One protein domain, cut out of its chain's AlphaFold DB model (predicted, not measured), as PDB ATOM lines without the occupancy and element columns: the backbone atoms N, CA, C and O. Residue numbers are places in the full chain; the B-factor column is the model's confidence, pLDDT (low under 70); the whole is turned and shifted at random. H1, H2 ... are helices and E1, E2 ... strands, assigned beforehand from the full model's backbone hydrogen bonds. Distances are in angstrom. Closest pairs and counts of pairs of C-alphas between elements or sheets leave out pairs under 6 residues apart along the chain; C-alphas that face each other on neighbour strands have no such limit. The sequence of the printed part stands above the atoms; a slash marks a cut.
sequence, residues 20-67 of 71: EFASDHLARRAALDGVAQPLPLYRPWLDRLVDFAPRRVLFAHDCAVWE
ATOM      1  N   GLU A  20      94.427  56.635  -4.517       82.75
ATOM      2  CA  GLU A  20      92.978  56.862  -4.491       82.75
ATOM      3  C   GLU A  20      92.653  58.139  -3.717       82.75
ATOM      4  O   GLU A  20      91.919  58.998  -4.203       82.75
ATOM      5  N   PHE A  21      93.286  58.318  -2.556       84.06
ATOM      6  CA  PHE A  21      93.153  59.543  -1.777       84.06
ATOM      7  C   PHE A  21      93.644  60.779  -2.542       84.06
ATOM      8  O   PHE A  21      92.989  61.821  -2.528       84.06
ATOM      9  N   ALA A  22      94.786  60.681  -3.229       84.94
ATOM     10  CA  ALA A  22      95.324  61.780  -4.025       84.94
ATOM     11  C   ALA A  22      94.382  62.168  -5.178       84.94
ATOM     12  O   ALA A  22      94.192  63.357  -5.440       84.94
ATOM     13  N   SER A  23      93.763  61.179  -5.829       87.81
ATOM     14  CA  SER A  23      92.760  61.391  -6.875       87.81
ATOM     15  C   SER A  23      91.527  62.118  -6.333       87.81
ATOM     16  O   SER A  23      91.113  63.131  -6.897       87.81
ATOM     17  N   ASP A  24      90.986  61.666  -5.199       87.75
ATOM     18  CA  ASP A  24      89.841  62.302  -4.538       87.75
ATOM     19  C   ASP A  24      90.168  63.739  -4.090       87.75
ATOM     20  O   ASP A  24      89.362  64.658  -4.268       87.75
ATOM     21  N   HIS A  25      91.379  63.971  -3.569       88.31
ATOM     22  CA  HIS A  25      91.857  65.305  -3.203       88.31
ATOM     23  C   HIS A  25      91.975  66.236  -4.420       88.31
ATOM     24  O   HIS A  25      91.586  67.406  -4.340       88.31
ATOM     25  N   LEU A  26      92.467  65.737  -5.558       90.06
ATOM     26  CA  LEU A  26      92.549  66.511  -6.799       90.06
ATOM     27  C   LEU A  26      91.157  66.826  -7.364       90.06
ATOM     28  O   LEU A  26      90.904  67.966  -7.747       90.06
ATOM     29  N   ALA A  27      90.243  65.854  -7.367       89.81
ATOM     30  CA  ALA A  27      88.866  66.048  -7.815       89.81
ATOM     31  C   ALA A  27      88.141  67.112  -6.976       89.81
ATOM     32  O   ALA A  27      87.492  68.009  -7.520       89.81
ATOM     33  N   ARG A  28      88.332  67.081  -5.650       90.19
ATOM     34  CA  ARG A  28      87.847  68.119  -4.736       90.19
ATOM     35  C   ARG A  28      88.427  69.493  -5.065       90.19
ATOM     36  O   ARG A  28      87.683  70.470  -5.115       90.19
ATOM     37  N   ARG A  29      89.744  69.586  -5.277       89.56
ATOM     38  CA  ARG A  29      90.404  70.853  -5.629       89.56
ATOM     39  C   ARG A  29      89.842  71.418  -6.934       89.56
ATOM     40  O   ARG A  29      89.428  72.568  -6.948       89.56
ATOM     41  N   ALA A  30      89.723  70.592  -7.971       90.12
ATOM     42  CA  ALA A  30      89.146  70.989  -9.254       90.12
ATOM     43  C   ALA A  30      87.697  71.495  -9.123       90.12
ATOM     44  O   ALA A  30      87.322  72.465  -9.779       90.12
ATOM     45  N   ALA A  31      86.892  70.878  -8.250       89.06
ATOM     46  CA  ALA A  31      85.530  71.331  -7.979       89.06
ATOM     47  C   ALA A  31      85.500  72.707  -7.290       89.06
ATOM     48  O   ALA A  31      84.695  73.558  -7.663       89.06
ATOM     49  N   LEU A  32      86.393  72.946  -6.321       88.44
ATOM     50  CA  LEU A  32      86.527  74.242  -5.643       88.44
ATOM     51  C   LEU A  32      87.080  75.338  -6.560       88.44
ATOM     52  O   LEU A  32      86.675  76.492  -6.440       88.44
ATOM     53  N   ASP A  33      87.956  74.969  -7.492       91.88
ATOM     54  CA  ASP A  33      88.543  75.878  -8.477       91.88
ATOM     55  C   ASP A  33      87.585  76.162  -9.658       91.88
ATOM     56  O   ASP A  33      87.915  76.931 -10.560       91.88
ATOM     57  N   GLY A  34      86.384  75.567  -9.665       91.62
ATOM     58  CA  GLY A  34      85.346  75.823 -10.667       91.62
ATOM     59  C   GLY A  34      85.618  75.201 -12.040       91.62
ATOM     60  O   GLY A  34      85.103  75.693 -13.046       91.62
ATOM     61  N   VAL A  35      86.422  74.134 -12.104       94.06
ATOM     62  CA  VAL A  35      86.718  73.418 -13.356       94.06
ATOM     63  C   VAL A  35      85.428  72.856 -13.975       94.06
ATOM     64  O   VAL A  35      84.507  72.426 -13.276       94.06
ATOM     65  N   ALA A  36      85.356  72.870 -15.310       91.00
ATOM     66  CA  ALA A  36      84.189  72.421 -16.062       91.00
ATOM     67  C   ALA A  36      83.846  70.938 -15.809       91.00
ATOM     68  O   ALA A  36      84.721  70.084 -15.691       91.00
ATOM     69  N   GLN A  37      82.546  70.645 -15.767       87.94
ATOM     70  CA  GLN A  37      82.002  69.299 -15.565       87.94
ATOM     71  C   GLN A  37      82.082  68.444 -16.851       87.94
ATOM     72  O   GLN A  37      82.016  69.001 -17.950       87.94
ATOM     73  N   PRO A  38      82.146  67.100 -16.741       88.12
ATOM     74  CA  PRO A  38      82.060  66.322 -15.506       88.12
ATOM     75  C   PRO A  38      83.411  66.170 -14.799       88.12
ATOM     76  O   PRO A  38      84.414  65.819 -15.415       88.12
ATOM     77  N   LEU A  39      83.409  66.372 -13.482       87.38
ATOM     78  CA  LEU A  39      84.531  66.023 -12.614       87.38
ATOM     79  C   LEU A  39      84.289  64.657 -11.954       87.38
ATOM     80  O   LEU A  39      83.132  64.302 -11.702       87.38
ATOM     81  N   PRO A  40      85.349  63.890 -11.638       88.81
ATOM     82  CA  PRO A  40      85.218  62.719 -10.780       88.81
ATOM     83  C   PRO A  40      84.547  63.087  -9.451       88.81
ATOM     84  O   PRO A  40      84.810  64.147  -8.881       88.81
ATOM     85  N   LEU A  41      83.676  62.211  -8.947       87.38
ATOM     86  CA  LEU A  41      83.104  62.374  -7.612       87.38
ATOM     87  C   LEU A  41      84.179  62.086  -6.562       87.38
ATOM     88  O   LEU A  41      84.930  61.128  -6.708       87.38
ATOM     89  N   TYR A  42      84.199  62.869  -5.486       86.81
ATOM     90  CA  TYR A  42      85.032  62.615  -4.312       86.81
ATOM     91  C   TYR A  42      84.150  62.337  -3.090       86.81
ATOM     92  O   TYR A  42      82.967  62.694  -3.046       86.81
ATOM     93  N   ARG A  43      84.704  61.672  -2.071       84.50
ATOM     94  CA  ARG A  43      83.931  61.309  -0.876       84.50
ATOM     95  C   ARG A  43      83.653  62.538   0.013       84.50
ATOM     96  O   ARG A  43      84.600  63.214   0.402       84.50
ATOM     97  N   PRO A  44      82.405  62.788   0.467       84.25
ATOM     98  CA  PRO A  44      82.075  63.980   1.269       84.25
ATOM     99  C   PRO A  44      82.816  64.104   2.610       84.25
ATOM    100  O   PRO A  44      82.949  65.192   3.160       84.25
ATOM    101  N   TRP A  45      83.299  62.993   3.176       82.56
ATOM    102  CA  TRP A  45      84.088  63.039   4.410       82.56
ATOM    103  C   TRP A  45      85.466  63.688   4.200       82.56
ATOM    104  O   TRP A  45      86.075  64.126   5.174       82.56
ATOM    105  N   LEU A  46      85.931  63.801   2.949       84.12
ATOM    106  CA  LEU A  46      87.192  64.445   2.601       84.12
ATOM    107  C   LEU A  46      87.187  65.938   2.937       84.12
ATOM    108  O   LEU A  46      88.208  66.458   3.371       84.12
ATOM    109  N   ASP A  47      86.038  66.610   2.819       85.06
ATOM    110  CA  ASP A  47      85.892  68.004   3.248       85.06
ATOM    111  C   ASP A  47      86.244  68.163   4.730       85.06
ATOM    112  O   ASP A  47      87.103  68.967   5.086       85.06
ATOM    113  N   ARG A  48      85.686  67.291   5.580       82.75
ATOM    114  CA  ARG A  48      85.997  67.277   7.016       82.75
ATOM    115  C   ARG A  48      87.465  66.976   7.279       82.75
ATOM    116  O   ARG A  48      88.024  67.515   8.224       82.75
ATOM    117  N   LEU A  49      88.084  66.103   6.481       81.19
ATOM    118  CA  LEU A  49      89.498  65.769   6.633       81.19
ATOM    119  C   LEU A  49      90.391  66.977   6.307       81.19
ATOM    120  O   LEU A  49      91.331  67.258   7.049       81.19
ATOM    121  N   VAL A  50      90.088  67.716   5.236       82.00
ATOM    122  CA  VAL A  50      90.870  68.889   4.810       82.00
ATOM    123  C   VAL A  50      90.702  70.079   5.763       82.00
ATOM    124  O   VAL A  50      91.657  70.835   5.945       82.00
ATOM    125  N   ASP A  51      89.564  70.217   6.451       83.50
ATOM    126  CA  ASP A  51      89.352  71.269   7.466       83.50
ATOM    127  C   ASP A  51      90.396  71.229   8.603       83.50
ATOM    128  O   ASP A  51      90.782  72.262   9.171       83.50
ATOM    129  N   PHE A  52      90.937  70.043   8.898       79.12
ATOM    130  CA  PHE A  52      92.023  69.869   9.866       79.12
ATOM    131  C   PHE A  52      93.390  70.375   9.374       79.12
ATOM    132  O   PHE A  52      94.337  70.371  10.164       79.12
ATOM    133  N   ALA A  53      93.498  70.816   8.115       79.56
ATOM    134  CA  ALA A  53      94.741  71.168   7.424       79.56
ATOM    135  C   ALA A  53      95.857  70.136   7.672       79.56
ATOM    136  O   ALA A  53      96.863  70.446   8.324       79.56
ATOM    137  N   PRO A  54      95.661  68.884   7.218       80.12
ATOM    138  CA  PRO A  54      96.654  67.847   7.410       80.12
ATOM    139  C   PRO A  54      97.929  68.190   6.646       80.12
ATOM    140  O   PRO A  54      97.886  68.540   5.469       80.12
ATOM    141  N   ARG A  55      99.075  68.046   7.315       81.81
ATOM    142  CA  ARG A  55     100.385  68.141   6.649       81.81
ATOM    143  C   ARG A  55     100.812  66.814   6.042       81.81
ATOM    144  O   ARG A  55     101.576  66.799   5.091       81.81
ATOM    145  N   ARG A  56     100.340  65.710   6.624       82.75
ATOM    146  CA  ARG A  56     100.626  64.340   6.200       82.75
ATOM    147  C   ARG A  56      99.409  63.467   6.430       82.75
ATOM    148  O   ARG A  56      98.767  63.571   7.480       82.75
ATOM    149  N   VAL A  57      99.146  62.578   5.482       82.25
ATOM    150  CA  VAL A  57      98.183  61.488   5.627       82.25
ATOM    151  C   VAL A  57      98.920  60.172   5.426       82.25
ATOM    152  O   VAL A  57      99.552  59.960   4.394       82.25
ATOM    153  N   LEU A  58      98.872  59.319   6.446       80.44
ATOM    154  CA  LEU A  58      99.530  58.014   6.458       80.44
ATOM    155  C   LEU A  58      98.509  56.927   6.135       80.44
ATOM    156  O   LEU A  58      97.424  56.899   6.729       80.44
ATOM    157  N   PHE A  59      98.887  56.017   5.242       78.31
ATOM    158  CA  PHE A  59      98.075  54.874   4.844       78.31
ATOM    159  C   PHE A  59      98.666  53.600   5.445       78.31
ATOM    160  O   PHE A  59      99.857  53.317   5.329       78.31
ATOM    161  N   ALA A  60      97.827  52.850   6.160       70.38
ATOM    162  CA  ALA A  60      98.270  51.685   6.925       70.38
ATOM    163  C   ALA A  60      98.638  50.485   6.036       70.38
ATOM    164  O   ALA A  60      99.379  49.610   6.476       70.38
ATOM    165  N   HIS A  61      98.112  50.435   4.809       71.00
ATOM    166  CA  HIS A  61      98.176  49.256   3.945       71.00
ATOM    167  C   HIS A  61      99.360  49.254   2.973       71.00
ATOM    168  O   HIS A  61      99.874  48.185   2.654       71.00
ATOM    169  N   ASP A  62      99.835  50.424   2.546       70.88
ATOM    170  CA  ASP A  62     100.952  50.577   1.605       70.88
ATOM    171  C   ASP A  62     102.150  51.339   2.209       70.88
ATOM    172  O   ASP A  62     103.154  51.552   1.527       70.88
ATOM    173  N   CYS A  63     102.066  51.739   3.487       72.25
ATOM    174  CA  CYS A  63     103.028  52.617   4.165       72.25
ATOM    175  C   CYS A  63     103.299  53.933   3.409       72.25
ATOM    176  O   CYS A  63     104.308  54.598   3.667       72.25
ATOM    177  N   ALA A  64     102.426  54.316   2.476       80.38
ATOM    178  CA  ALA A  64     102.593  55.525   1.704       80.38
ATOM    179  C   ALA A  64     102.187  56.742   2.537       80.38
ATOM    180  O   ALA A  64     101.311  56.697   3.412       80.38
ATOM    181  N   VAL A  65     102.853  57.854   2.246       82.50
ATOM    182  CA  VAL A  65     102.563  59.154   2.839       82.50
ATOM    183  C   VAL A  65     102.058  60.055   1.731       82.50
ATOM    184  O   VAL A  65     102.733  60.234   0.719       82.50
ATOM    185  N   TRP A  66     100.881  60.632   1.929       84.50
ATOM    186  CA  TRP A  66     100.442  61.766   1.135       84.50
ATOM    187  C   TRP A  66     100.825  63.060   1.852       84.50
ATOM    188  O   TRP A  66     100.547  63.227   3.044       84.50
ATOM    189  N   GLU A  67     101.441  63.973   1.111       84.94
ATOM    190  CA  GLU A  67     101.745  65.340   1.526       84.94
ATOM    191  C   GLU A  67     101.077  66.298   0.530       84.94
ATOM    192  O   GLU A  67     101.074  66.020  -0.675       84.94
TER     193      GLU A  67
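Overview. This is residues 20 to 67 of the 71 residues of an uncharacterized protein of Streptomyces rapamycinicus (strain ATCC 29253 / DSM 41530 / NRRL 5491 / AYB-994) (UniProt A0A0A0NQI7). A helix, H1, makes one half of an elongated model; after its last residue, Leu 32, residues 33 to 44 swing out in a wide loop and fold back past H1 to a short second helix, H2, which is set crosswise to it. At the opposite end of the long axis, strand E1 and the returning residues 65 to 66 make a small, loose hairpin. The printed part has 48 residues, with two named helices and one named strand in the order H1, H2, E1, and its class is mostly helix. It is only just loose, close to compact, with a radius of gyration of the C-alphas of 11.6 A, and spans 34 by 21 by 16 A.

Along the chain. H1 covers residues 20 to 32, from C-alpha 20 at (92.978, 56.862, -4.491), and is 18.6 A long. H2 covers residues 45 to 51 and is 10.2 A long. E1 covers residues 54 to 58, is 10.3 A long and ends with C-alpha 58 at (99.530, 58.014, 6.458).

Arrangement. H1 and H2 are close but not clearly touching; their closest C-alphas, those of His 25 and Leu 46, are 7.5 A apart. Their lines are only just about perpendicular, at 70.1 degrees. H2 and E1 meet only through their link, which is tight, with 2 residues. H1 and E1 are apart. E1 pairs with no named strand, but its residues 57 to 58 pair antiparallel with residues 65 to 66. In H1 and H2 every O i to N i+4 pair is within hydrogen-bond range.

Size, cuts and confidence. The two C-alphas farthest apart, those of Ala 36 and Ala 60, are 34.0 A apart. The link from H1 to H2, residues 33 to 44, is long. The printed part has no cut, its mean pLDDT is 84.4, and no printed residue is under 70.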